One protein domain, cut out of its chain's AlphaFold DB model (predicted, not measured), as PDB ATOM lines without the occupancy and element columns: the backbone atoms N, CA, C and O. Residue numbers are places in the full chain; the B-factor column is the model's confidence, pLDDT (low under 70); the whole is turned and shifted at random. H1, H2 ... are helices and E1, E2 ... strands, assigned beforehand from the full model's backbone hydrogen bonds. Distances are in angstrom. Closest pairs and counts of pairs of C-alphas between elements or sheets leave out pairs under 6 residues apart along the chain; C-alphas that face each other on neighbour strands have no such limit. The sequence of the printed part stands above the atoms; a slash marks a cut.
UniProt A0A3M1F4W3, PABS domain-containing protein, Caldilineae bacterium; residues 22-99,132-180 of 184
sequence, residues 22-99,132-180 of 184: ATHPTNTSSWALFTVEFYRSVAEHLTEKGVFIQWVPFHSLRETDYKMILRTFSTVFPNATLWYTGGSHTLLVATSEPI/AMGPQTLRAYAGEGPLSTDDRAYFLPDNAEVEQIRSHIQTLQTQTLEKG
ATOM      1  N   ALA A  22     -33.220 -44.258 -51.960       65.31
ATOM      2  CA  ALA A  22     -34.273 -44.689 -51.051       65.31
ATOM      3  C   ALA A  22     -35.418 -43.669 -51.057       65.31
ATOM      4  O   ALA A  22     -35.186 -42.481 -50.875       65.31
ATOM      5  N   THR A  23     -36.660 -44.149 -51.184       62.12
ATOM      6  CA  THR A  23     -37.865 -43.302 -51.322       62.12
ATOM      7  C   THR A  23     -37.974 -42.176 -50.289       62.12
ATOM      8  O   THR A  23     -38.092 -41.016 -50.667       62.12
ATOM      9  N   HIS A  24     -37.978 -42.503 -48.992       75.44
ATOM     10  CA  HIS A  24     -37.956 -41.519 -47.907       75.44
ATOM     11  C   HIS A  24     -37.665 -42.194 -46.555       75.44
ATOM     12  O   HIS A  24     -38.275 -43.226 -46.287       75.44
ATOM     13  N   PRO A  25     -36.828 -41.643 -45.656       67.12
ATOM     14  CA  PRO A  25     -36.523 -42.236 -44.347       67.12
ATOM     15  C   PRO A  25     -37.745 -42.410 -43.433       67.12
ATOM     16  O   PRO A  25     -37.741 -43.287 -42.581       67.12
ATOM     17  N   THR A  26     -38.815 -41.632 -43.617       70.81
ATOM     18  CA  THR A  26     -40.077 -41.806 -42.861       70.81
ATOM     19  C   THR A  26     -40.929 -42.983 -43.358       70.81
ATOM     20  O   THR A  26     -41.937 -43.320 -42.738       70.81
ATOM     21  N   ASN A  27     -40.548 -43.624 -44.469       70.75
ATOM     22  CA  ASN A  27     -41.200 -44.833 -44.959       70.75
ATOM     23  C   ASN A  27     -40.771 -46.043 -44.110       70.75
ATOM     24  O   ASN A  27     -39.596 -46.207 -43.777       70.75
ATOM     25  N   THR A  28     -41.724 -46.921 -43.796       60.62
ATOM     26  CA  THR A  28     -41.602 -48.037 -42.844       60.62
ATOM     27  C   THR A  28     -40.531 -49.071 -43.195       60.62
ATOM     28  O   THR A  28     -40.137 -49.835 -42.316       60.62
ATOM     29  N   SER A  29     -40.025 -49.088 -44.430       65.81
ATOM     30  CA  SER A  29     -38.916 -49.954 -44.863       65.81
ATOM     31  C   SER A  29     -37.612 -49.216 -45.174       65.81
ATOM     32  O   SER A  29     -36.553 -49.835 -45.188       65.81
ATOM     33  N   SER A  30     -37.658 -47.910 -45.441       77.25
ATOM     34  CA  SER A  30     -36.504 -47.168 -45.973       77.25
ATOM     35  C   SER A  30     -35.605 -46.595 -44.878       77.25
ATOM     36  O   SER A  30     -34.427 -46.358 -45.132       77.25
ATOM     37  N   TRP A  31     -36.117 -46.415 -43.654       79.81
ATOM     38  CA  TRP A  31     -35.329 -45.974 -42.491       79.81
ATOM     39  C   TRP A  31     -34.094 -46.858 -42.243       79.81
ATOM     40  O   TRP A  31     -33.052 -46.369 -41.813       79.81
ATOM     41  N   ALA A  32     -34.198 -48.149 -42.572       84.38
ATOM     42  CA  ALA A  32     -33.155 -49.154 -42.401       84.38
ATOM     43  C   ALA A  32     -31.910 -48.901 -43.271       84.38
ATOM     44  O   ALA A  32     -30.892 -49.557 -43.067       84.38
ATOM     45  N   LEU A  33     -31.981 -47.972 -44.230       89.19
ATOM     46  CA  LEU A  33     -30.868 -47.549 -45.086       89.19
ATOM     47  C   LEU A  33     -30.138 -46.307 -44.542       89.19
ATOM     48  O   LEU A  33     -29.244 -45.776 -45.203       89.19
ATOM     49  N   PHE A  34     -30.515 -45.846 -43.345       92.50
ATOM     50  CA  PHE A  34     -29.951 -44.672 -42.674       92.50
ATOM     51  C   PHE A  34     -29.404 -45.007 -41.276       92.50
ATOM     52  O   PHE A  34     -29.436 -44.162 -40.380       92.50
ATOM     53  N   THR A  35     -28.948 -46.245 -41.058       94.75
ATOM     54  CA  THR A  35     -28.411 -46.719 -39.771       94.75
ATOM     55  C   THR A  35     -26.902 -46.948 -39.827       94.75
ATOM     56  O   THR A  35     -26.336 -47.194 -40.895       94.75
ATOM     57  N   VAL A  36     -26.238 -46.900 -38.666       96.75
ATOM     58  CA  VAL A  36     -24.809 -47.243 -38.541       96.75
ATOM     59  C   VAL A  36     -24.528 -48.630 -39.119       96.75
ATOM     60  O   VAL A  36     -23.536 -48.811 -39.822       96.75
ATOM     61  N   GLU A  37     -25.385 -49.611 -38.836       95.31
ATOM     62  CA  GLU A  37     -25.224 -50.997 -39.273       95.31
ATOM     63  C   GLU A  37     -25.280 -51.117 -40.795       95.31
ATOM     64  O   GLU A  37     -24.427 -51.776 -41.396       95.31
ATOM     65  N   PHE A  38     -26.234 -50.434 -41.430       94.56
ATOM     66  CA  PHE A  38     -26.310 -50.398 -42.883       94.56
ATOM     67  C   PHE A  38     -25.068 -49.746 -43.492       94.56
ATOM     68  O   PHE A  38     -24.446 -50.325 -44.380       94.56
ATOM     69  N   TYR A  39     -24.654 -48.583 -42.987       96.75
ATOM     70  CA  TYR A  39     -23.472 -47.898 -43.508       96.75
ATOM     71  C   TYR A  39     -22.189 -48.710 -43.323       96.75
ATOM     72  O   TYR A  39     -21.352 -48.725 -44.222       96.75
ATOM     73  N   ARG A  40     -22.033 -49.430 -42.206       97.06
ATOM     74  CA  ARG A  40     -20.901 -50.352 -42.010       97.06
ATOM     75  C   ARG A  40     -20.928 -51.492 -43.015       97.06
ATOM     76  O   ARG A  40     -19.901 -51.776 -43.622       97.06
ATOM     77  N   SER A  41     -22.100 -52.084 -43.240       95.88
ATOM     78  CA  SER A  41     -22.265 -53.113 -44.265       95.88
ATOM     79  C   SER A  41     -21.881 -52.577 -45.646       95.88
ATOM     80  O   SER A  41     -21.134 -53.234 -46.361       95.88
ATOM     81  N   VAL A  42     -22.291 -51.357 -46.003       96.50
ATOM     82  CA  VAL A  42     -21.853 -50.713 -47.251       96.50
ATOM     83  C   VAL A  42     -20.329 -50.567 -47.293       96.50
ATOM     84  O   VAL A  42     -19.717 -50.965 -48.280       96.50
ATOM     85  N   ALA A  43     -19.705 -50.057 -46.226       96.56
ATOM     86  CA  ALA A  43     -18.255 -49.867 -46.163       96.56
ATOM     87  C   ALA A  43     -17.469 -51.179 -46.357       96.56
ATOM     88  O   ALA A  43     -16.458 -51.191 -47.055       96.56
ATOM     89  N   GLU A  44     -17.946 -52.295 -45.800       96.00
ATOM     90  CA  GLU A  44     -17.330 -53.625 -45.952       96.00
ATOM     91  C   GLU A  44     -17.379 -54.163 -47.395       96.00
ATOM     92  O   GLU A  44     -16.537 -54.982 -47.787       96.00
ATOM     93  N   HIS A  45     -18.344 -53.682 -48.183       96.69
ATOM     94  CA  HIS A  45     -18.574 -54.072 -49.573       96.69
ATOM     95  C   HIS A  45     -18.032 -53.060 -50.588       96.69
ATOM     96  O   HIS A  45     -18.192 -53.264 -51.791       96.69
ATOM     97  N   LEU A  46     -17.358 -51.995 -50.151       97.31
ATOM     98  CA  LEU A  46     -16.616 -51.114 -51.050       97.31
ATOM     99  C   LEU A  46     -15.212 -51.667 -51.325       97.31
ATOM    100  O   LEU A  46     -14.578 -52.297 -50.473       97.31
ATOM    101  N   THR A  47     -14.705 -51.432 -52.535       96.50
ATOM    102  CA  THR A  47     -13.275 -51.601 -52.833       96.50
ATOM    103  C   THR A  47     -12.453 -50.483 -52.178       96.50
ATOM    104  O   THR A  47     -12.992 -49.497 -51.682       96.50
ATOM    105  N   GLU A  48     -11.121 -50.596 -52.194       93.50
ATOM    106  CA  GLU A  48     -10.222 -49.563 -51.643       93.50
ATOM    107  C   GLU A  48     -10.367 -48.197 -52.330       93.50
ATOM    108  O   GLU A  48     -10.001 -47.174 -51.758       93.50
ATOM    109  N   LYS A  49     -10.900 -48.169 -53.554       92.88
ATOM    110  CA  LYS A  49     -11.195 -46.948 -54.320       92.88
ATOM    111  C   LYS A  49     -12.698 -46.727 -54.485       92.88
ATOM    112  O   LYS A  49     -13.113 -45.948 -55.340       92.88
ATOM    113  N   GLY A  50     -13.494 -47.444 -53.696       95.81
ATOM    114  CA  GLY A  50     -14.937 -47.450 -53.799       95.81
ATOM    115  C   GLY A  50     -15.549 -46.110 -53.403       95.81
ATOM    116  O   GLY A  50     -15.065 -45.428 -52.495       95.81
ATOM    117  N   VAL A  51     -16.641 -45.758 -54.072       97.19
ATOM    118  CA  VAL A  51     -17.450 -44.576 -53.776       97.19
ATOM    119  C   VAL A  51     -18.850 -45.018 -53.376       97.19
ATOM    120  O   VAL A  51     -19.483 -45.820 -54.069       97.19
ATOM    121  N   PHE A  52     -19.350 -44.476 -52.271       98.00
ATOM    122  CA  PHE A  52     -20.749 -44.630 -51.886       98.00
ATOM    123  C   PHE A  52     -21.493 -43.307 -52.018       98.00
ATOM    124  O   PHE A  52     -21.036 -42.280 -51.517       98.00
ATOM    125  N   ILE A  53     -22.645 -43.343 -52.688       97.31
ATOM    126  CA  ILE A  53     -23.518 -42.187 -52.893       97.31
ATOM    127  C   ILE A  53     -24.903 -42.505 -52.331       97.31
ATOM    128  O   ILE A  53     -25.502 -43.534 -52.646       97.31
ATOM    129  N   GLN A  54     -25.435 -41.610 -51.508       95.94
ATOM    130  CA  GLN A  54     -26.791 -41.726 -50.986       95.94
ATOM    131  C   GLN A  54     -27.568 -40.433 -51.193       95.94
ATOM    132  O   GLN A  54     -27.138 -39.359 -50.768       95.94
ATOM    133  N   TRP A  55     -28.748 -40.561 -51.795       93.81
ATOM    134  CA  TRP A  55     -29.742 -39.495 -51.822       93.81
ATOM    135  C   TRP A  55     -30.390 -39.373 -50.444       93.81
ATOM    136  O   TRP A  55     -30.906 -40.346 -49.895       93.81
ATOM    137  N   VAL A  56     -30.366 -38.168 -49.878       92.94
ATOM    138  CA  VAL A  56     -30.985 -37.859 -48.588       92.94
ATOM    139  C   VAL A  56     -32.058 -36.799 -48.807       92.94
ATOM    140  O   VAL A  56     -31.719 -35.628 -49.022       92.94
ATOM    141  N   PRO A  57     -33.348 -37.167 -48.773       90.56
ATOM    142  CA  PRO A  57     -34.414 -36.179 -48.745       90.56
ATOM    143  C   PRO A  57     -34.358 -35.410 -47.428       90.56
ATOM    144  O   PRO A  57     -34.129 -35.992 -46.371       90.56
ATOM    145  N   PHE A  58     -34.590 -34.103 -47.488       89.38
ATOM    146  CA  PHE A  58     -34.788 -33.273 -46.295       89.38
ATOM    147  C   PHE A  58     -36.163 -32.600 -46.263       89.38
ATOM    148  O   PHE A  58     -36.494 -31.901 -45.309       89.38
ATOM    149  N   HIS A  59     -36.981 -32.805 -47.300       84.81
ATOM    150  CA  HIS A  59     -38.405 -32.512 -47.197       84.81
ATOM    151  C   HIS A  59     -39.037 -33.462 -46.183       84.81
ATOM    152  O   HIS A  59     -38.571 -34.582 -46.034       84.81
ATOM    153  N   SER A  60     -40.093 -33.040 -45.489       83.56
ATOM    154  CA  SER A  60     -40.781 -33.923 -44.538       83.56
ATOM    155  C   SER A  60     -39.862 -34.499 -43.438       83.56
ATOM    156  O   SER A  60     -40.178 -35.551 -42.883       83.56
ATOM    157  N   LEU A  61     -38.754 -33.825 -43.104       85.62
ATOM    158  CA  LEU A  61     -37.859 -34.160 -41.998       85.62
ATOM    159  C   LEU A  61     -37.668 -32.975 -41.057       85.62
ATOM    160  O   LEU A  61     -37.492 -31.835 -41.487       85.62
ATOM    161  N   ARG A  62     -37.585 -33.288 -39.762       88.88
ATOM    162  CA  ARG A  62     -37.048 -32.368 -38.756       88.88
ATOM    163  C   ARG A  62     -35.558 -32.168 -39.000       88.88
ATOM    164  O   ARG A  62     -34.845 -33.112 -39.350       88.88
ATOM    165  N   GLU A  63     -35.046 -30.981 -38.714       90.44
ATOM    166  CA  GLU A  63     -33.620 -30.673 -38.792       90.44
ATOM    167  C   GLU A  63     -32.808 -31.612 -37.894       90.44
ATOM    168  O   GLU A  63     -31.727 -32.057 -38.268       90.44
ATOM    169  N   THR A  64     -33.350 -31.976 -36.730       91.75
ATOM    170  CA  THR A  64     -32.719 -32.931 -35.808       91.75
ATOM    171  C   THR A  64     -32.568 -34.332 -36.404       91.75
ATOM    172  O   THR A  64     -31.521 -34.958 -36.223       91.75
ATOM    173  N   ASP A  65     -33.565 -34.798 -37.157       92.12
ATOM    174  CA  ASP A  65     -33.542 -36.087 -37.854       92.12
ATOM    175  C   ASP A  65     -32.568 -36.049 -39.036       92.12
ATOM    176  O   ASP A  65     -31.745 -36.950 -39.199       92.12
ATOM    177  N   TYR A  66     -32.584 -34.964 -39.813       94.19
ATOM    178  CA  TYR A  66     -31.632 -34.762 -40.902       94.19
ATOM    179  C   TYR A  66     -30.187 -34.735 -40.378       94.19
ATOM    180  O   TYR A  66     -29.339 -35.496 -40.843       94.19
ATOM    181  N   LYS A  67     -29.910 -33.957 -39.324       95.94
ATOM    182  CA  LYS A  67     -28.601 -33.927 -38.651       95.94
ATOM    183  C   LYS A  67     -28.201 -35.287 -38.078       95.94
ATOM    184  O   LYS A  67     -27.024 -35.635 -38.132       95.94
ATOM    185  N   MET A  68     -29.150 -36.078 -37.571       95.81
ATOM    186  CA  MET A  68     -28.890 -37.451 -37.130       95.81
ATOM    187  C   MET A  68     -28.395 -38.330 -38.281       95.81
ATOM    188  O   MET A  68     -27.408 -39.043 -38.098       95.81
ATOM    189  N   ILE A  69     -29.020 -38.254 -39.459       95.56
ATOM    190  CA  ILE A  69     -28.581 -38.988 -40.657       95.56
ATOM    191  C   ILE A  69     -27.158 -38.569 -41.041       95.56
ATOM    192  O   ILE A  69     -26.273 -39.420 -41.138       95.56
ATOM    193  N   LEU A  70     -26.908 -37.259 -41.165       97.56
ATOM    194  CA  LEU A  70     -25.590 -36.722 -41.522       97.56
ATOM    195  C   LEU A  70     -24.500 -37.167 -40.532       97.56
ATOM    196  O   LEU A  70     -23.418 -37.598 -40.943       97.56
ATOM    197  N   ARG A  71     -24.794 -37.113 -39.227       97.88
ATOM    198  CA  ARG A  71     -23.889 -37.559 -38.158       97.88
ATOM    199  C   ARG A  71     -23.611 -39.061 -38.247       97.88
ATOM    200  O   ARG A  71     -22.460 -39.478 -38.134       97.88
ATOM    201  N   THR A  72     -24.652 -39.864 -38.456       97.81
ATOM    202  CA  THR A  72     -24.563 -41.330 -38.559       97.81
ATOM    203  C   THR A  72     -23.684 -41.737 -39.738       97.81
ATOM    204  O   THR A  72     -22.749 -42.516 -39.563       97.81
ATOM    205  N   PHE A  73     -23.914 -41.138 -40.907       98.12
ATOM    206  CA  PHE A  73     -23.108 -41.372 -42.103       98.12
ATOM    207  C   PHE A  73     -21.643 -40.972 -41.887       98.12
ATOM    208  O   PHE A  73     -20.736 -41.774 -42.106       98.12
ATOM    209  N   SER A  74     -21.405 -39.761 -41.371       97.81
ATOM    210  CA  SER A  74     -20.052 -39.224 -41.147       97.81
ATOM    211  C   SER A  74     -19.257 -39.991 -40.083       97.81
ATOM    212  O   SER A  74     -18.031 -39.916 -40.059       97.81
ATOM    213  N   THR A  75     -19.940 -40.728 -39.200       97.56
ATOM    214  CA  THR A  75     -19.298 -41.601 -38.203       97.56
ATOM    215  C   THR A  75     -18.690 -42.847 -38.848       97.56
ATOM    216  O   THR A  75     -17.671 -43.345 -38.376       97.56
ATOM    217  N   VAL A  76     -19.300 -43.360 -39.921       98.12
ATOM    218  CA  VAL A  76     -18.800 -44.537 -40.652       98.12
ATOM    219  C   VAL A  76     -17.845 -44.139 -41.778       98.12
ATOM    220  O   VAL A  76     -16.887 -44.861 -42.042       98.12
ATOM    221  N   PHE A  77     -18.062 -42.977 -42.398       98.06
ATOM    222  CA  PHE A  77     -17.272 -42.473 -43.520       98.06
ATOM    223  C   PHE A  77     -16.582 -41.142 -43.160       98.06
ATOM    224  O   PHE A  77     -17.169 -40.074 -43.343       98.06
ATOM    225  N   PRO A  78     -15.323 -41.158 -42.676       95.75
ATOM    226  CA  PRO A  78     -14.630 -39.950 -42.204       95.75
ATOM    227  C   PRO A  78     -14.418 -38.863 -43.267       95.75
ATOM    228  O   PRO A  78     -14.316 -37.684 -42.920       95.75
ATOM    229  N   ASN A  79     -14.374 -39.254 -44.544       96.81
ATOM    230  CA  ASN A  79     -14.200 -38.362 -45.696       96.81
ATOM    231  C   ASN A  79     -15.537 -37.975 -46.352       96.81
ATOM    232  O   ASN A  79     -15.552 -37.533 -47.499       96.81
ATOM    233  N   ALA A  80     -16.661 -38.173 -45.657       97.88
ATOM    234  CA  ALA A  80     -17.979 -37.841 -46.176       97.88
ATOM    235  C   ALA A  80     -18.078 -36.366 -46.583       97.88
ATOM    236  O   ALA A  80     -17.662 -35.472 -45.849       97.88
ATOM    237  N   THR A  81     -18.692 -36.120 -47.733       97.94
ATOM    238  CA  THR A  81     -19.025 -34.783 -48.228       97.94
ATOM    239  C   THR A  81     -20.516 -34.694 -48.512       97.94
ATOM    240  O   THR A  81     -21.163 -35.696 -48.834       97.94
ATOM    241  N   LEU A  82     -21.072 -33.491 -48.378       97.81
ATOM    242  CA  LEU A  82     -22.464 -33.208 -48.706       97.81
ATOM    243  C   LEU A  82     -22.525 -32.359 -49.968       97.81
ATOM    244  O   LEU A  82     -21.864 -31.324 -50.054       97.81
ATOM    245  N   TRP A  83     -23.354 -32.771 -50.917       96.81
ATOM    246  CA  TRP A  83     -23.559 -32.078 -52.181       96.81
ATOM    247  C   TRP A  83     -25.028 -31.691 -52.342       96.81
ATOM    248  O   TRP A  83     -25.933 -32.414 -51.919       96.81
ATOM    249  N   TYR A  84     -25.271 -30.542 -52.962       95.62
ATOM    250  CA  TYR A  84     -26.597 -29.992 -53.192       95.62
ATOM    251  C   TYR A  84     -26.690 -29.365 -54.583       95.62
ATOM    252  O   TYR A  84     -26.046 -28.361 -54.890       95.62
ATOM    253  N   THR A  85     -27.530 -29.962 -55.425       90.81
ATOM    254  CA  THR A  85     -27.781 -29.541 -56.812       90.81
ATOM    255  C   THR A  85     -29.077 -28.734 -56.960       90.81
ATOM    256  O   THR A  85     -29.451 -28.364 -58.070       90.81
ATOM    257  N   GLY A  86     -29.765 -28.436 -55.851       88.44
ATOM    258  CA  GLY A  86     -31.101 -27.839 -55.835       88.44
ATOM    259  C   GLY A  86     -32.193 -28.837 -55.434       88.44
ATOM    260  O   GLY A  86     -31.943 -30.015 -55.199       88.44
ATOM    261  N   GLY A  87     -33.438 -28.365 -55.337       89.44
ATOM    262  CA  GLY A  87     -34.576 -29.220 -54.975       89.44
ATOM    263  C   GLY A  87     -34.596 -29.619 -53.495       89.44
ATOM    264  O   GLY A  87     -34.136 -28.875 -52.641       89.44
ATOM    265  N   SER A  88     -35.200 -30.755 -53.150       89.00
ATOM    266  CA  SER A  88     -35.464 -31.168 -51.756       89.00
ATOM    267  C   SER A  88     -34.614 -32.347 -51.265       89.00
ATOM    268  O   SER A  88     -35.011 -33.053 -50.329       89.00
ATOM    269  N   HIS A  89     -33.472 -32.574 -51.918       92.25
ATOM    270  CA  HIS A  89     -32.545 -33.660 -51.613       92.25
ATOM    271  C   HIS A  89     -31.109 -33.152 -51.592       92.25
ATOM    272  O   HIS A  89     -30.743 -32.246 -52.337       92.25
ATOM    273  N   THR A  90     -30.294 -33.782 -50.763       95.94
ATOM    274  CA  THR A  90     -28.834 -33.686 -50.809       95.94
ATOM    275  C   THR A  90     -28.235 -35.034 -51.164       95.94
ATOM    276  O   THR A  90     -28.869 -36.067 -50.961       95.94
ATOM    277  N   LEU A  91     -26.998 -35.031 -51.637       96.38
ATOM    278  CA  LEU A  91     -26.215 -36.234 -51.878       96.38
ATOM    279  C   LEU A  91     -25.126 -36.328 -50.812       96.38
ATOM    280  O   LEU A  91     -24.289 -35.433 -50.695       96.38
ATOM    281  N   LEU A  92     -25.133 -37.410 -50.043       97.75
ATOM    282  CA  LEU A  92     -23.988 -37.802 -49.233       97.75
ATOM    283  C   LEU A  92     -23.054 -38.643 -50.092       97.75
ATOM    284  O   LEU A  92     -23.483 -39.636 -50.681       97.75
ATOM    285  N   VAL A  93     -21.788 -38.244 -50.154       97.88
ATOM    286  CA  VAL A  93     -20.754 -38.936 -50.923       97.88
ATOM    287  C   VAL A  93     -19.635 -39.348 -49.979       97.88
ATOM    288  O   VAL A  93     -19.050 -38.505 -49.298       97.88
ATOM    289  N   ALA A  94     -19.334 -40.643 -49.943       97.88
ATOM    290  CA  ALA A  94     -18.213 -41.215 -49.214       97.88
ATOM    291  C   ALA A  94     -17.158 -41.750 -50.182       97.88
ATOM    292  O   ALA A  94     -17.469 -42.496 -51.111       97.88
ATOM    293  N   THR A  95     -15.907 -41.395 -49.912       96.88
ATOM    294  CA  THR A  95     -14.717 -41.821 -50.649       96.88
ATOM    295  C   THR A  95     -13.667 -42.348 -49.672       96.88
ATOM    296  O   THR A  95     -13.641 -41.971 -48.496       96.88
ATOM    297  N   SER A  96     -12.780 -43.227 -50.142       92.19
ATOM    298  CA  SER A  96     -11.678 -43.746 -49.321       92.19
ATOM    299  C   SER A  96     -10.622 -42.687 -48.997       92.19
ATOM    300  O   SER A  96     -10.071 -42.688 -47.899       92.19
ATOM    301  N   GLU A  97     -10.408 -41.737 -49.907       92.88
ATOM    302  CA  GLU A  97      -9.528 -40.579 -49.731       92.88
ATOM    303  C   GLU A  97     -10.338 -39.270 -49.727       92.88
ATOM    304  O   GLU A  97     -11.392 -39.211 -50.370       92.88
ATOM    305  N   PRO A  98      -9.888 -38.214 -49.025       93.38
ATOM    306  CA  PRO A  98     -10.551 -36.911 -49.047       93.38
ATOM    307  C   PRO A  98     -10.680 -36.334 -50.463       93.38
ATOM    308  O   PRO A  98      -9.741 -36.380 -51.259       93.38
ATOM    309  N   ILE A  99     -11.825 -35.720 -50.762       92.56
ATOM    310  CA  ILE A  99     -11.981 -34.891 -51.961       92.56
ATOM    311  C   ILE A  99     -11.314 -33.544 -51.677       92.56
ATOM    312  O   ILE A  99     -11.823 -32.765 -50.879       92.56
ATOM    313  N   ALA A 132     -21.541 -28.748 -51.123       95.44
ATOM    314  CA  ALA A 132     -22.151 -27.928 -50.082       95.44
ATOM    315  C   ALA A 132     -21.344 -27.933 -48.781       95.44
ATOM    316  O   ALA A 132     -21.244 -26.898 -48.127       95.44
ATOM    317  N   MET A 133     -20.800 -29.091 -48.387       96.31
ATOM    318  CA  MET A 133     -20.005 -29.232 -47.165       96.31
ATOM    319  C   MET A 133     -18.868 -30.238 -47.356       96.31
ATOM    320  O   MET A 133     -19.102 -31.377 -47.775       96.31
ATOM    321  N   GLY A 134     -17.655 -29.824 -46.983       96.06
ATOM    322  CA  GLY A 134     -16.527 -30.724 -46.750       96.06
ATOM    323  C   GLY A 134     -16.693 -31.547 -45.461       96.06
ATOM    324  O   GLY A 134     -17.647 -31.328 -44.704       96.06
ATOM    325  N   PRO A 135     -15.784 -32.497 -45.173       96.00
ATOM    326  CA  PRO A 135     -15.942 -33.415 -44.045       96.00
ATOM    327  C   PRO A 135     -15.982 -32.731 -42.677       96.00
ATOM    328  O   PRO A 135     -16.691 -33.186 -41.774       96.00
ATOM    329  N   GLN A 136     -15.228 -31.644 -42.491       94.94
ATOM    330  CA  GLN A 136     -15.191 -30.937 -41.213       94.94
ATOM    331  C   GLN A 136     -16.474 -30.128 -41.020       94.94
ATOM    332  O   GLN A 136     -17.138 -30.263 -39.990       94.94
ATOM    333  N   THR A 137     -16.863 -29.365 -42.045       96.56
ATOM    334  CA  THR A 137     -18.102 -28.579 -42.047       96.56
ATOM    335  C   THR A 137     -19.338 -29.468 -41.878       96.56
ATOM    336  O   THR A 137     -20.224 -29.136 -41.089       96.56
ATOM    337  N   LEU A 138     -19.374 -30.639 -42.523       97.38
ATOM    338  CA  LEU A 138     -20.459 -31.612 -42.381       97.38
ATOM    339  C   LEU A 138     -20.604 -32.102 -40.934       97.38
ATOM    340  O   LEU A 138     -21.707 -32.087 -40.386       97.38
ATOM    341  N   ARG A 139     -19.499 -32.499 -40.288       96.94
ATOM    342  CA  ARG A 139     -19.515 -32.933 -38.880       96.94
ATOM    343  C   ARG A 139     -19.932 -31.807 -37.940       96.94
ATOM    344  O   ARG A 139     -20.727 -32.045 -37.033       96.94
ATOM    345  N   ALA A 140     -19.432 -30.594 -38.164       96.56
ATOM    346  CA  ALA A 140     -19.789 -29.428 -37.363       96.56
ATOM    347  C   ALA A 140     -21.282 -29.085 -37.489       96.56
ATOM    348  O   ALA A 140     -21.946 -28.857 -36.480       96.56
ATOM    349  N   TYR A 141     -21.826 -29.111 -38.709       97.00
ATOM    350  CA  TYR A 141     -23.245 -28.871 -38.959       97.00
ATOM    351  C   TYR A 141     -24.132 -29.964 -38.352       97.00
ATOM    352  O   TYR A 141     -25.141 -29.657 -37.713       97.00
ATOM    353  N   ALA A 142     -23.752 -31.233 -38.516       97.19
ATOM    354  CA  ALA A 142     -24.475 -32.355 -37.928       97.19
ATOM    355  C   ALA A 142     -24.494 -32.277 -36.390       97.19
ATOM    356  O   ALA A 142     -25.496 -32.639 -35.766       97.19
ATOM    357  N   GLY A 143     -23.417 -31.758 -35.793       96.94
ATOM    358  CA  GLY A 143     -23.287 -31.528 -34.358       96.94
ATOM    359  C   GLY A 143     -23.326 -32.816 -33.536       96.94
ATOM    360  O   GLY A 143     -23.392 -33.926 -34.067       96.94
ATOM    361  N   GLU A 144     -23.306 -32.676 -32.213       95.94
ATOM    362  CA  GLU A 144     -23.453 -33.806 -31.294       95.94
ATOM    363  C   GLU A 144     -24.905 -34.299 -31.213       95.94
ATOM    364  O   GLU A 144     -25.859 -33.569 -31.486       95.94
ATOM    365  N   GLY A 145     -25.083 -35.563 -30.826       94.38
ATOM    366  CA  GLY A 145     -26.400 -36.155 -30.620       94.38
ATOM    367  C   GLY A 145     -26.418 -37.663 -30.859       94.38
ATOM    368  O   GLY A 145     -25.377 -38.268 -31.124       94.38
ATOM    369  N   PRO A 146     -27.601 -38.294 -30.786       94.31
ATOM    370  CA  PRO A 146     -27.734 -39.728 -31.010       94.31
ATOM    371  C   PRO A 146     -27.377 -40.107 -32.451       94.31
ATOM    372  O   PRO A 146     -27.494 -39.290 -33.367       94.31
ATOM    373  N   LEU A 147     -26.960 -41.353 -32.648       95.31
ATOM    374  CA  LEU A 147     -26.831 -41.963 -33.970       95.31
ATOM    375  C   LEU A 147     -28.095 -42.764 -34.282       95.31
ATOM    376  O   LEU A 147     -28.731 -43.297 -33.372       95.31
ATOM    377  N   SER A 148     -28.426 -42.865 -35.564       94.31
ATOM    378  CA  SER A 148     -29.461 -43.768 -36.050       94.31
ATOM    379  C   SER A 148     -28.906 -45.194 -36.069       94.31
ATOM    380  O   SER A 148     -27.909 -45.471 -36.737       94.31
ATOM    381  N   THR A 149     -29.524 -46.093 -35.311       93.44
ATOM    382  CA  THR A 149     -29.157 -47.515 -35.224       93.44
ATOM    383  C   THR A 149     -30.376 -48.368 -35.529       93.44
ATOM    384  O   THR A 149     -31.505 -47.902 -35.364       93.44
ATOM    385  N   ASP A 150     -30.175 -49.627 -35.906       90.19
ATOM    386  CA  ASP A 150     -31.284 -50.553 -36.185       90.19
ATOM    387  C   ASP A 150     -32.321 -50.633 -35.053       90.19
ATOM    388  O   ASP A 150     -33.522 -50.678 -35.307       90.19
ATOM    389  N   ASP A 151     -31.865 -50.568 -33.801       86.56
ATOM    390  CA  ASP A 151     -32.735 -50.636 -32.623       86.56
ATOM    391  C   ASP A 151     -33.479 -49.323 -32.304       86.56
ATOM    392  O   ASP A 151     -34.335 -49.300 -31.415       86.56
ATOM    393  N   ARG A 152     -33.108 -48.193 -32.932       75.56
ATOM    394  CA  ARG A 152     -33.542 -46.839 -32.512       75.56
ATOM    395  C   ARG A 152     -33.779 -45.841 -33.647       75.56
ATOM    396  O   ARG A 152     -33.852 -44.639 -33.393       75.56
ATOM    397  N   ALA A 153     -33.925 -46.297 -34.882       69.12
ATOM    398  CA  ALA A 153     -34.230 -45.423 -36.005       69.12
ATOM    399  C   ALA A 153     -35.742 -45.172 -36.101       69.12
ATOM    400  O   ALA A 153     -36.520 -46.042 -36.494       69.12
ATOM    401  N   TYR A 154     -36.168 -43.966 -35.724       70.31
ATOM    402  CA  TYR A 154     -37.554 -43.529 -35.863       70.31
ATOM    403  C   TYR A 154     -37.601 -42.094 -36.382       70.31
ATOM    404  O   TYR A 154     -37.342 -41.144 -35.644       70.31
ATOM    405  N   PHE A 155     -37.931 -41.955 -37.665       78.69
ATOM    406  CA  PHE A 155     -38.071 -40.668 -38.340       78.69
ATOM    407  C   PHE A 155     -39.548 -40.288 -38.408       78.69
ATOM    408  O   PHE A 155     -40.370 -41.059 -38.910       78.69
ATOM    409  N   LEU A 156     -39.890 -39.096 -37.918       73.19
ATOM    410  CA  LEU A 156     -41.253 -38.573 -37.970       73.19
ATOM    411  C   LEU A 156     -41.379 -37.540 -39.093       73.19
ATOM    412  O   LEU A 156     -40.494 -36.694 -39.224       73.19
ATOM    413  N   PRO A 157     -42.462 -37.576 -39.890       72.88
ATOM    414  CA  PRO A 157     -42.658 -36.600 -40.947       72.88
ATOM    415  C   PRO A 157     -42.872 -35.199 -40.370       72.88
ATOM    416  O   PRO A 157     -43.736 -35.004 -39.516       72.88
ATOM    417  N   ASP A 158     -42.122 -34.224 -40.882       73.94
ATOM    418  CA  ASP A 158     -42.286 -32.808 -40.545       73.94
ATOM    419  C   ASP A 158     -41.959 -31.895 -41.732       73.94
ATOM    420  O   ASP A 158     -40.888 -31.977 -42.322       73.94
ATOM    421  N   ASN A 159     -42.878 -31.000 -42.083       73.75
ATOM    422  CA  ASN A 159     -42.700 -30.058 -43.189       73.75
ATOM    423  C   ASN A 159     -42.344 -28.635 -42.735       73.75
ATOM    424  O   ASN A 159     -42.102 -27.785 -43.591       73.75
ATOM    425  N   ALA A 160     -42.325 -28.351 -41.431       78.25
ATOM    426  CA  ALA A 160     -42.124 -26.998 -40.917       78.25
ATOM    427  C   ALA A 160     -40.686 -26.487 -41.111       78.25
ATOM    428  O   ALA A 160     -40.480 -25.289 -41.288       78.25
ATOM    429  N   GLU A 161     -39.700 -27.385 -41.118       84.56
ATOM    430  CA  GLU A 161     -38.276 -27.023 -41.034       84.56
ATOM    431  C   GLU A 161     -37.527 -27.126 -42.377       84.56
ATOM    432  O   GLU A 161     -36.330 -26.853 -42.452       84.56
ATOM    433  N   VAL A 162     -38.220 -27.461 -43.471       86.12
ATOM    434  CA  VAL A 162     -37.597 -27.696 -44.791       86.12
ATOM    435  C   VAL A 162     -36.827 -26.473 -45.294       86.12
ATOM    436  O   VAL A 162     -35.702 -26.600 -45.778       86.12
ATOM    437  N   GLU A 163     -37.408 -25.279 -45.163       88.38
ATOM    438  CA  GLU A 163     -36.765 -24.041 -45.616       88.38
ATOM    439  C   GLU A 163     -35.598 -23.621 -44.715       88.38
ATOM    440  O   GLU A 163     -34.622 -23.048 -45.200       88.38
ATOM    441  N   GLN A 164     -35.638 -23.979 -43.430       89.88
ATOM    442  CA  GLN A 164     -34.517 -23.781 -42.512       89.88
ATOM    443  C   GLN A 164     -33.332 -24.671 -42.899       89.88
ATOM    444  O   GLN A 164     -32.219 -24.171 -43.068       89.88
ATOM    445  N   ILE A 165     -33.576 -25.965 -43.137       89.50
ATOM    446  CA  ILE A 165     -32.544 -26.900 -43.610       89.50
ATOM    447  C   ILE A 165     -31.951 -26.410 -44.939       89.50
ATOM    448  O   ILE A 165     -30.730 -26.327 -45.080       89.50
ATOM    449  N   ARG A 166     -32.804 -26.019 -45.897       93.56
ATOM    450  CA  ARG A 166     -32.375 -25.479 -47.196       93.56
ATOM    451  C   ARG A 166     -31.490 -24.244 -47.037       93.56
ATOM    452  O   ARG A 166     -30.431 -24.177 -47.658       93.56
ATOM    453  N   SER A 167     -31.913 -23.283 -46.216       92.56
ATOM    454  CA  SER A 167     -31.179 -22.036 -45.998       92.56
ATOM    455  C   SER A 167     -29.791 -22.294 -45.403       92.56
ATOM    456  O   SER A 167     -28.806 -21.721 -45.877       92.56
ATOM    457  N   HIS A 168     -29.679 -23.215 -44.436       93.62
ATOM    458  CA  HIS A 168     -28.389 -23.618 -43.869       93.62
ATOM    459  C   HIS A 168     -27.472 -24.269 -44.912       93.62
ATOM    460  O   HIS A 168     -26.306 -23.882 -45.014       93.62
ATOM    461  N   ILE A 169     -27.993 -25.199 -45.721       93.69
ATOM    462  CA  ILE A 169     -27.229 -25.852 -46.796       93.69
ATOM    463  C   ILE A 169     -26.708 -24.816 -47.794       93.69
ATOM    464  O   ILE A 169     -25.518 -24.806 -48.093       93.69
ATOM    465  N   GLN A 170     -27.572 -23.922 -48.279       94.00
ATOM    466  CA  GLN A 170     -27.192 -22.896 -49.254       94.00
ATOM    467  C   GLN A 170     -26.152 -21.922 -48.691       94.00
ATOM    468  O   GLN A 170     -25.190 -21.586 -49.377       94.00
ATOM    469  N   THR A 171     -26.306 -21.513 -47.430       94.69
ATOM    470  CA  THR A 171     -25.337 -20.641 -46.752       94.69
ATOM    471  C   THR A 171     -23.960 -21.301 -46.678       94.69
ATOM    472  O   THR A 171     -22.956 -20.683 -47.031       94.69
ATOM    473  N   LEU A 172     -23.900 -22.567 -46.257       92.94
ATOM    474  CA  LEU A 172     -22.646 -23.314 -46.139       92.94
ATOM    475  C   LEU A 172     -22.032 -23.636 -47.508       92.94
ATOM    476  O   LEU A 172     -20.815 -23.566 -47.662       92.94
ATOM    477  N   GLN A 173     -22.859 -23.882 -48.522       92.38
ATOM    478  CA  GLN A 173     -22.418 -24.053 -49.905       92.38
ATOM    479  C   GLN A 173     -21.741 -22.788 -50.442       92.38
ATOM    480  O   GLN A 173     -20.648 -22.867 -51.000       92.38
ATOM    481  N   THR A 174     -22.332 -21.605 -50.229       91.31
ATOM    482  CA  THR A 174     -21.698 -20.331 -50.611       91.31
ATOM    483  C   THR A 174     -20.364 -20.131 -49.892       91.31
ATOM    484  O   THR A 174     -19.370 -19.801 -50.532       91.31
ATOM    485  N   GLN A 175     -20.297 -20.411 -48.588       89.69
ATOM    486  CA  GLN A 175     -19.050 -20.290 -47.822       89.69
ATOM    487  C   GLN A 175     -17.962 -21.264 -48.292       89.69
ATOM    488  O   GLN A 175     -16.793 -20.885 -48.357       89.69
ATOM    489  N   THR A 176     -18.340 -22.501 -48.629       87.00
ATOM    490  CA  THR A 176     -17.425 -23.517 -49.174       87.00
ATOM    491  C   THR A 176     -16.843 -23.053 -50.509       87.00
ATOM    492  O   THR A 176     -15.639 -23.164 -50.737       87.00
ATOM    493  N   LEU A 177     -17.670 -22.451 -51.368       86.31
ATOM    494  CA  LEU A 177     -17.223 -21.896 -52.645       86.31
ATOM    495  C   LEU A 177     -16.254 -20.721 -52.483       86.31
ATOM    496  O   LEU A 177     -15.295 -20.616 -53.244       86.31
ATOM    497  N   GLU A 178     -16.482 -19.849 -51.501       86.12
ATOM    498  CA  GLU A 178     -15.632 -18.679 -51.250       86.12
ATOM    499  C   GLU A 178     -14.272 -19.039 -50.635       86.12
ATOM    500  O   GLU A 178     -13.274 -18.368 -50.904       86.12
ATOM    501  N   LYS A 179     -14.218 -20.075 -49.790       81.00
ATOM    502  CA  LYS A 179     -13.020 -20.416 -49.003       81.00
ATOM    503  C   LYS A 179     -12.143 -21.506 -49.630       81.00
ATOM    504  O   LYS A 179     -10.955 -21.567 -49.290       81.00
ATOM    505  N   GLY A 180     -12.684 -22.305 -50.552       73.12
ATOM    506  CA  GLY A 180     -12.099 -23.597 -50.931       73.12
ATOM    507  C   GLY A 180     -12.409 -24.665 -49.875       73.12
ATOM    508  O   GLY A 180     -12.842 -24.326 -48.768       73.12
TER     509      GLY A 180
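AT A GLANCE: This is residues 22 to 99 and 132 to 180 of the 184 residues of the protein "PABS domain-containing protein" of Caldilineae bacterium (UniProt A0A3M1F4W3). A small antiparallel sheet, E1, E3 and E2, has helix H2 packed along one face over E3, while H1 sits towards the E1 edge and the longest helix, H4, towards the E2 edge. The short helix H3 packs beside H2, and the long link from H3 to H4 swings out to Asp 151 and folds back. The printed part has 127 residues, with four named helices and three named strands in the order H1, E1, H2, E2, E3, H3, H4; the class is mixed, helices and strands. It is compact, with a radius of gyration of the C-alphas of 13.8 A and a rounded outline of 40 by 40 by 25 A.

IN THESE COORDINATES: Residues 22 to 35 hold no named element. H1, residues 36 to 44, begins at C-alpha 36 at (-24.809, -47.243, -38.541). E1, residues 46 to 57, is 23.3 A long and bends by 122 degrees at residue 49. H2, residues 63 to 76, is 20.4 A long and begins at C-alpha 63 at (-33.620, -30.673, -38.792). E2 is residues 81 to 83, and E3, residues 89 to 95, is 19.6 A long. H3 is residues 135 to 142. H4, residues 162 to 179, is 26.0 A long and ends at C-alpha 179 at (-13.020, -20.416, -49.003).

HOW THE PARTS SIT: E1 and E3 are antiparallel neighbours, with N 54 and O 92 within hydrogen-bond range at 2.9 A. E2 and E3 form a hairpin, with N 83 and O 91 at 2.8 A. E1, H2 and E2 make a split strand-helix-strand unit, two strands running the same way with E3 between them, and its crossover is right-handed. H2 is the hub, touching three helices; its height over the sheet is 9.7 A, and it runs along the strands, at 9 degrees to E3 on the local plane. H2 and H4 with the sheet make two layers, helices on one face of a sheet. H2 touches H3, closest at the C-alphas of Lys 67 and Ala 142, 4.5 A, opposite ways at a shallow tilt of 34.8 degrees, only just short of steep. With residues 72 to 76 alone H2 touches H1, closest at the C-alphas of Val 36 and Thr 72, 5.9 A. H2 and H4 only just touch, only at their ends, with 3 pairs of C-alphas within 8 A; the closest are those of Glu 63 and Ile 165, 6.2 A. H1 and H3 only graze the sheet. H1 and H4 are apart. In H1, H3 and H4 every O i to N i+4 pair is within hydrogen-bond range; in H2, 9 of 10 are.

THE WHOLE: The two C-alphas farthest apart, those of Asp 151 and Glu 178, are 40.8 A apart. Residues 100 to 131 are not printed, and C-alphas 99 and 132 are 12.5 A apart across this cut. The link from H3 to H4, 19 residues, is long. The mean pLDDT of the printed part is 90.2; residues 22 to 23, 25, 28 to 29 and 153 are under 70.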